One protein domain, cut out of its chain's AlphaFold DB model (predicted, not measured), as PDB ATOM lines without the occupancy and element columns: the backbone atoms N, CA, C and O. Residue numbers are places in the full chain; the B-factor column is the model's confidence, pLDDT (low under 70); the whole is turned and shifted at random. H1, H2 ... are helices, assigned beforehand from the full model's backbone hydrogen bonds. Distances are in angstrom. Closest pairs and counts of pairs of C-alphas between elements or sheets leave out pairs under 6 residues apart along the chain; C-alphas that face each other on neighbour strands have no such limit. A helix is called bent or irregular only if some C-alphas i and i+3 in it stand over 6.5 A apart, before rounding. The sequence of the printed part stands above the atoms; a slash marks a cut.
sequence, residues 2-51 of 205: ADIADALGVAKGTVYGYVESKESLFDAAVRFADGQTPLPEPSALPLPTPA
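This is residues 2 to 51 of the 205 residues of the protein "HTH tetR-type domain-containing protein" of Anaeromyxobacter sp. RBG_16_69_14 (UniProt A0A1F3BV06). Two short helices, H1 and H2, meet in a corner at one end, and a longer helix, H3, stands away from both. From the end of H3 a long stretch with no named element, residues 33 to 51, swings out and folds back past the link between H2 and H3, with residues 33 to 38 sticking out. The printed part has 50 residues with three named helices, in the order H1, H2, H3, and no named strand; the class is all helix, though under half of the residues, 23 of 50, are in named elements. The whole is compact, with a radius of gyration of the C-alphas of 10.8 A, and its C-alphas span 26 by 20 by 20 A.

Start at the first printed residue, in H1, residues 2 to 8, and go on to H2, residues 12 to 16. These two touch only at the corner by their link, with 5 pairs of C-alphas within 8 A. Look at Ala 5 and Lys 12 for their closest C-alphas, 5.2 A apart; the two centres are 9.4 A apart. Next along the printed part comes H3, residues 22 to 32, which touches no helix. H1 and H3 are apart, and H2 and H3 are apart too, though they follow each other. In the backbones of H1, H2 and H3, each O i to N i+4 pair is within hydrogen-bond range.

Find C-alpha 2 at (47.939, -41.650, 8.027); from there H1 runs over seven residues to Leu 8, 9.9 A from first to last C-alpha. After a link of three residues, H2 begins at Lys 12, with its C-alpha at (42.208, -40.537, 7.985), and ends at Tyr 16, 6.9 A from first to last C-alpha. H3, the longest helix with 11 residues, begins at Lys 22 and measures 15.2 A from first to last C-alpha. Find its end at C-alpha 32, at (45.590, -36.029, 27.949). None of the three helices is bent or irregular.

The outline is rounded. The two C-alphas farthest apart are those of Gly 9 and Ala 51, at 29.7 A, while the first and last printed C-alphas, those of Ala 2 and Ala 51, are 23.5 A apart. The links from H1 to H2 and from H2 to H3 are tight, with 3 and 5 residues, and no link is long. After H3, follow residues 33 to 51, whose C-alphas lie 7 to 16 A from the mean of the C-alphas; residues 33 to 38 stand free. The printed part has no cut. The mean pLDDT of the printed part of this predicted model is 95.3, and no printed residue is under 70.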
ATOM      1  N   ALA A   2      48.152 -40.321   8.621       93.75
ATOM      2  CA  ALA A   2      47.939 -41.650   8.027       93.75
ATOM      3  C   ALA A   2      48.353 -42.774   8.993       93.75
ATOM      4  O   ALA A   2      47.488 -43.505   9.442       93.75
ATOM      5  N   ASP A   3      49.600 -42.752   9.474       95.31
ATOM      6  CA  ASP A   3      50.113 -43.768  10.414       95.31
ATOM      7  C   ASP A   3      49.272 -43.911  11.694       95.31
ATOM      8  O   ASP A   3      49.145 -44.993  12.254       95.31
ATOM      9  N   ILE A   4      48.676 -42.810  12.161       94.56
ATOM     10  CA  ILE A   4      47.817 -42.805  13.354       94.56
ATOM     11  C   ILE A   4      46.441 -43.381  13.026       94.56
ATOM     12  O   ILE A   4      45.906 -44.156  13.808       94.56
ATOM     13  N   ALA A   5      45.870 -43.018  11.877       96.00
ATOM     14  CA  ALA A   5      44.607 -43.578  11.416       96.00
ATOM     15  C   ALA A   5      44.731 -45.099  11.212       96.00
ATOM     16  O   ALA A   5      43.886 -45.846  11.698       96.00
ATOM     17  N   ASP A   6      45.836 -45.540  10.608       97.50
ATOM     18  CA  ASP A   6      46.153 -46.952  10.392       97.50
ATOM     19  C   ASP A   6      46.325 -47.695  11.724       97.50
ATOM     20  O   ASP A   6      45.717 -48.744  11.926       97.50
ATOM     21  N   ALA A   7      47.076 -47.125  12.677       95.75
ATOM     22  CA  ALA A   7      47.248 -47.706  14.011       95.75
ATOM     23  C   ALA A   7      45.932 -47.810  14.806       95.75
ATOM     24  O   ALA A   7      45.777 -48.713  15.626       95.75
ATOM     25  N   LEU A   8      44.987 -46.896  14.570       95.25
ATOM     26  CA  LEU A   8      43.661 -46.896  15.191       95.25
ATOM     27  C   LEU A   8      42.628 -47.738  14.420       95.25
ATOM     28  O   LEU A   8      41.518 -47.924  14.915       95.25
ATOM     29  N   GLY A   9      42.954 -48.226  13.219       96.94
ATOM     30  CA  GLY A   9      42.012 -48.942  12.357       96.94
ATOM     31  C   GLY A   9      40.859 -48.070  11.840       96.94
ATOM     32  O   GLY A   9      39.759 -48.575  11.622       96.94
ATOM     33  N   VAL A  10      41.081 -46.762  11.665       96.69
ATOM     34  CA  VAL A  10      40.064 -45.797  11.210       96.69
ATOM     35  C   VAL A  10      40.490 -45.081   9.932       96.69
ATOM     36  O   VAL A  10      41.661 -45.042   9.567       96.69
ATOM     37  N   ALA A  11      39.536 -44.450   9.247       96.25
ATOM     38  CA  ALA A  11      39.858 -43.601   8.108       96.25
ATOM     39  C   ALA A  11      40.594 -42.327   8.560       96.25
ATOM     40  O   ALA A  11      40.283 -41.741   9.597       96.25
ATOM     41  N   LYS A  12      41.503 -41.809   7.724       94.38
ATOM     42  CA  LYS A  12      42.208 -40.537   7.985       94.38
ATOM     43  C   LYS A  12      41.247 -39.380   8.301       94.38
ATOM     44  O   LYS A  12      41.542 -38.574   9.177       94.38
ATOM     45  N   GLY A  13      40.101 -39.315   7.615       94.56
ATOM     46  CA  GLY A  13      39.062 -38.305   7.855       94.56
ATOM     47  C   GLY A  13      38.425 -38.395   9.245       94.56
ATOM     48  O   GLY A  13      38.068 -37.366   9.807       94.56
ATOM     49  N   THR A  14      38.364 -39.592   9.838       95.69
ATOM     50  CA  THR A  14      37.875 -39.790  11.208       95.69
ATOM     51  C   THR A  14      38.761 -39.066  12.210       95.69
ATOM     52  O   THR A  14      38.237 -38.400  13.090       95.69
ATOM     53  N   VAL A  15      40.090 -39.119  12.051       95.88
ATOM     54  CA  VAL A  15      41.024 -38.434  12.965       95.88
ATOM     55  C   VAL A  15      40.837 -36.914  12.906       95.88
ATOM     56  O   VAL A  15      40.816 -36.265  13.945       95.88
ATOM     57  N   TYR A  16      40.609 -36.352  11.715       96.44
ATOM     58  CA  TYR A  16      40.319 -34.920  11.559       96.44
ATOM     59  C   TYR A  16      38.975 -34.481  12.162       96.44
ATOM     60  O   TYR A  16      38.768 -33.293  12.379       96.44
ATOM     61  N   GLY A  17      38.081 -35.422  12.488       95.94
ATOM     62  CA  GLY A  17      36.895 -35.137  13.299       95.94
ATOM     63  C   GLY A  17      37.213 -34.829  14.768       95.94
ATOM     64  O   GLY A  17      36.370 -34.267  15.456       95.94
ATOM     65  N   TYR A  18      38.417 -35.166  15.250       96.25
ATOM     66  CA  TYR A  18      38.839 -34.944  16.640       96.25
ATOM     67  C   TYR A  18      39.847 -33.804  16.793       96.25
ATOM     68  O   TYR A  18      39.921 -33.203  17.859       96.25
ATOM     69  N   VAL A  19      40.642 -33.514  15.764       97.62
ATOM     70  CA  VAL A  19      41.753 -32.551  15.813       97.62
ATOM     71  C   VAL A  19      41.904 -31.868  14.453       97.62
ATOM     72  O   VAL A  19      41.810 -32.528  13.418       97.62
ATOM     73  N   GLU A  20      42.157 -30.561  14.428       97.12
ATOM     74  CA  GLU A  20      42.293 -29.803  13.173       97.12
ATOM     75  C   GLU A  20      43.566 -30.152  12.382       97.12
ATOM     76  O   GLU A  20      43.592 -30.123  11.150       97.12
ATOM     77  N   SER A  21      44.645 -30.471  13.091       96.31
ATOM     78  CA  SER A  21      45.999 -30.579  12.551       96.31
ATOM     79  C   SER A  21      46.858 -31.601  13.309       96.31
ATOM     80  O   SER A  21      46.455 -32.183  14.324       96.31
ATOM     81  N   LYS A  22      48.078 -31.844  12.807       93.75
ATOM     82  CA  LYS A  22      49.062 -32.683  13.515       93.75
ATOM     83  C   LYS A  22      49.503 -32.017  14.818       93.75
ATOM     84  O   LYS A  22      49.765 -32.705  15.798       93.75
ATOM     85  N   GLU A  23      49.560 -30.696  14.815       94.81
ATOM     86  CA  GLU A  23      49.946 -29.842  15.923       94.81
ATOM     87  C   GLU A  23      48.905 -29.925  17.046       94.81
ATOM     88  O   GLU A  23      49.273 -30.214  18.182       94.81
ATOM     89  N   SER A  24      47.605 -29.813  16.733       96.69
ATOM     90  CA  SER A  24      46.535 -30.055  17.720       96.69
ATOM     91  C   SER A  24      46.523 -31.491  18.238       96.69
ATOM     92  O   SER A  24      46.187 -31.724  19.395       96.69
ATOM     93  N   LEU A  25      46.914 -32.470  17.413       96.12
ATOM     94  CA  LEU A  25      47.013 -33.860  17.854       96.12
ATOM     95  C   LEU A  25      48.162 -34.072  18.839       96.12
ATOM     96  O   LEU A  25      47.982 -34.758  19.841       96.12
ATOM     97  N   PHE A  26      49.331 -33.492  18.564       95.25
ATOM     98  CA  PHE A  26      50.464 -33.537  19.482       95.25
ATOM     99  C   PHE A  26      50.132 -32.828  20.801       95.25
ATOM    100  O   PHE A  26      50.351 -33.395  21.869       95.25
ATOM    101  N   ASP A  27      49.532 -31.638  20.731       96.44
ATOM    102  CA  ASP A  27      49.090 -30.881  21.902       96.44
ATOM    103  C   ASP A  27      48.075 -31.667  22.748       96.44
ATOM    104  O   ASP A  27      48.272 -31.841  23.952       96.44
ATOM    105  N   ALA A  28      47.047 -32.242  22.115       96.50
ATOM    106  CA  ALA A  28      46.071 -33.095  22.785       96.50
ATOM    107  C   ALA A  28      46.726 -34.332  23.417       96.50
ATOM    108  O   ALA A  28      46.468 -34.649  24.578       96.50
ATOM    109  N   ALA A  29      47.615 -35.013  22.686       95.62
ATOM    110  CA  ALA A  29      48.323 -36.176  23.202       95.62
ATOM    111  C   ALA A  29      49.127 -35.815  24.458       95.62
ATOM    112  O   ALA A  29      49.011 -36.501  25.466       95.62
ATOM    113  N   VAL A  30      49.864 -34.704  24.457       94.81
ATOM    114  CA  VAL A  30      50.619 -34.248  25.634       94.81
ATOM    115  C   VAL A  30      49.697 -33.870  26.805       94.81
ATOM    116  O   VAL A  30      50.010 -34.177  27.956       94.81
ATOM    117  N   ARG A  31      48.549 -33.231  26.548       95.31
ATOM    118  CA  ARG A  31      47.607 -32.803  27.602       95.31
ATOM    119  C   ARG A  31      46.877 -33.955  28.281       95.31
ATOM    120  O   ARG A  31      46.643 -33.886  29.491       95.31
ATOM    121  N   PHE A  32      46.515 -34.980  27.513       95.75
ATOM    122  CA  PHE A  32      45.590 -36.029  27.949       95.75
ATOM    123  C   PHE A  32      46.236 -37.415  28.107       95.75
ATOM    124  O   PHE A  32      45.591 -38.304  28.660       95.75
ATOM    125  N   ALA A  33      47.493 -37.615  27.685       93.94
ATOM    126  CA  ALA A  33      48.164 -38.924  27.668       93.94
ATOM    127  C   ALA A  33      48.059 -39.705  28.989       93.94
ATOM    128  O   ALA A  33      47.826 -40.917  28.984       93.94
ATOM    129  N   ASP A  34      48.206 -39.010  30.113       95.06
ATOM    130  CA  ASP A  34      48.256 -39.606  31.450       95.06
ATOM    131  C   ASP A  34      46.929 -39.525  32.225       95.06
ATOM    132  O   ASP A  34      46.877 -39.852  33.411       95.06
ATOM    133  N   GLY A  35      45.848 -39.057  31.587       92.81
ATOM    134  CA  GLY A  35      44.511 -38.993  32.194       92.81
ATOM    135  C   GLY A  35      44.371 -38.030  33.381       92.81
ATOM    136  O   GLY A  35      43.374 -38.081  34.090       92.81
ATOM    137  N   GLN A  36      45.361 -37.160  33.613       87.44
ATOM    138  CA  GLN A  36      45.323 -36.149  34.680       87.44
ATOM    139  C   GLN A  36      44.415 -34.962  34.322       87.44
ATOM    140  O   GLN A  36      43.842 -34.324  35.198       87.44
ATOM    141  N   THR A  37      44.294 -34.668  33.027       90.12
ATOM    142  CA  THR A  37      43.385 -33.651  32.496       90.12
ATOM    143  C   THR A  37      42.129 -34.361  31.984       90.12
ATOM    144  O   THR A  37      42.279 -35.315  31.213       90.12
ATOM    145  N   PRO A  38      40.912 -33.930  32.365       91.75
ATOM    146  CA  PRO A  38      39.678 -34.480  31.811       91.75
ATOM    147  C   PRO A  38      39.651 -34.368  30.287       91.75
ATOM    148  O   PRO A  38      40.134 -33.382  29.729       91.75
ATOM    149  N   LEU A  39      39.080 -35.371  29.621       92.06
ATOM    150  CA  LEU A  39      38.896 -35.324  28.173       92.06
ATOM    151  C   LEU A  39      37.925 -34.196  27.790       92.06
ATOM    152  O   LEU A  39      37.003 -33.901  28.553       92.06
ATOM    153  N   PRO A  40      38.116 -33.568  26.618       93.81
ATOM    154  CA  PRO A  40      37.200 -32.551  26.123       93.81
ATOM    155  C   PRO A  40      35.820 -33.153  25.830       93.81
ATOM    156  O   PRO A  40      35.708 -34.286  25.360       93.81
ATOM    157  N   GLU A  41      34.774 -32.359  26.054       94.38
ATOM    158  CA  GLU A  41      33.416 -32.711  25.638       94.38
ATOM    159  C   GLU A  41      33.332 -32.849  24.108       94.38
ATOM    160  O   GLU A  41      34.002 -32.097  23.391       94.38
ATOM    161  N   PRO A  42      32.466 -33.727  23.565       94.31
ATOM    162  CA  PRO A  42      32.323 -33.901  22.117       94.31
ATOM    163  C   PRO A  42      32.011 -32.606  21.356       94.31
ATOM    164  O   PRO A  42      32.411 -32.456  20.206       94.31
ATOM    165  N   SER A  43      31.332 -31.648  21.995       95.38
ATOM    166  CA  SER A  43      31.021 -30.336  21.412       95.38
ATOM    167  C   SER A  43      32.241 -29.428  21.219       95.38
ATOM    168  O   SER A  43      32.128 -28.413  20.541       95.38
ATOM    169  N   ALA A  44      33.378 -29.753  21.836       94.94
ATOM    170  CA  ALA A  44      34.640 -29.030  21.687       94.94
ATOM    171  C   ALA A  44      35.536 -29.618  20.583       94.94
ATOM    172  O   ALA A  44      36.659 -29.151  20.398       94.94
ATOM    173  N   LEU A  45      35.067 -30.652  19.875       96.31
ATOM    174  CA  LEU A  45      35.783 -31.278  18.769       96.31
ATOM    175  C   LEU A  45      35.371 -30.654  17.418       96.31
ATOM    176  O   LEU A  45      34.196 -30.329  17.234       96.31
ATOM    177  N   PRO A  46      36.298 -30.538  16.448       97.06
ATOM    178  CA  PRO A  46      37.713 -30.896  16.548       97.06
ATOM    179  C   PRO A  46      38.503 -29.910  17.419       97.06
ATOM    180  O   PRO A  46      38.231 -28.713  17.427       97.06
ATOM    181  N   LEU A  47      39.505 -30.420  18.140       97.50
ATOM    182  CA  LEU A  47      40.386 -29.582  18.946       97.50
ATOM    183  C   LEU A  47      41.178 -28.624  18.050       97.50
ATOM    184  O   LEU A  47      41.786 -29.084  17.070       97.50
ATOM    185  N   PRO A  48      41.214 -27.326  18.400       97.25
ATOM    186  CA  PRO A  48      41.861 -26.328  17.577       97.25
ATOM    187  C   PRO A  48      43.377 -26.474  17.595       97.25
ATOM    188  O   PRO A  48      43.978 -26.924  18.575       97.25
ATOM    189  N   THR A  49      44.010 -26.039  16.511       97.44
ATOM    190  CA  THR A  49      45.467 -25.901  16.460       97.44
ATOM    191  C   THR A  49      45.922 -24.885  17.514       97.44
ATOM    192  O   THR A  49      45.433 -23.752  17.506       97.44
ATOM    193  N   PRO A  50      46.839 -25.244  18.433       96.44
ATOM    194  CA  PRO A  50      47.321 -24.304  19.436       96.44
ATOM    195  C   PRO A  50      48.046 -23.131  18.770       96.44
ATOM    196  O   PRO A  50      48.671 -23.277  17.717       96.44
ATOM    197  N   ALA A  51      48.007 -21.963  19.415       96.25
ATOM    198  CA  ALA A  51      48.826 -20.831  18.996       96.25
ATOM    199  C   ALA A  51      50.324 -21.214  18.994       96.25
ATOM    200  O   ALA A  51      50.728 -22.074  19.788       96.25
TER     201      ALA A  51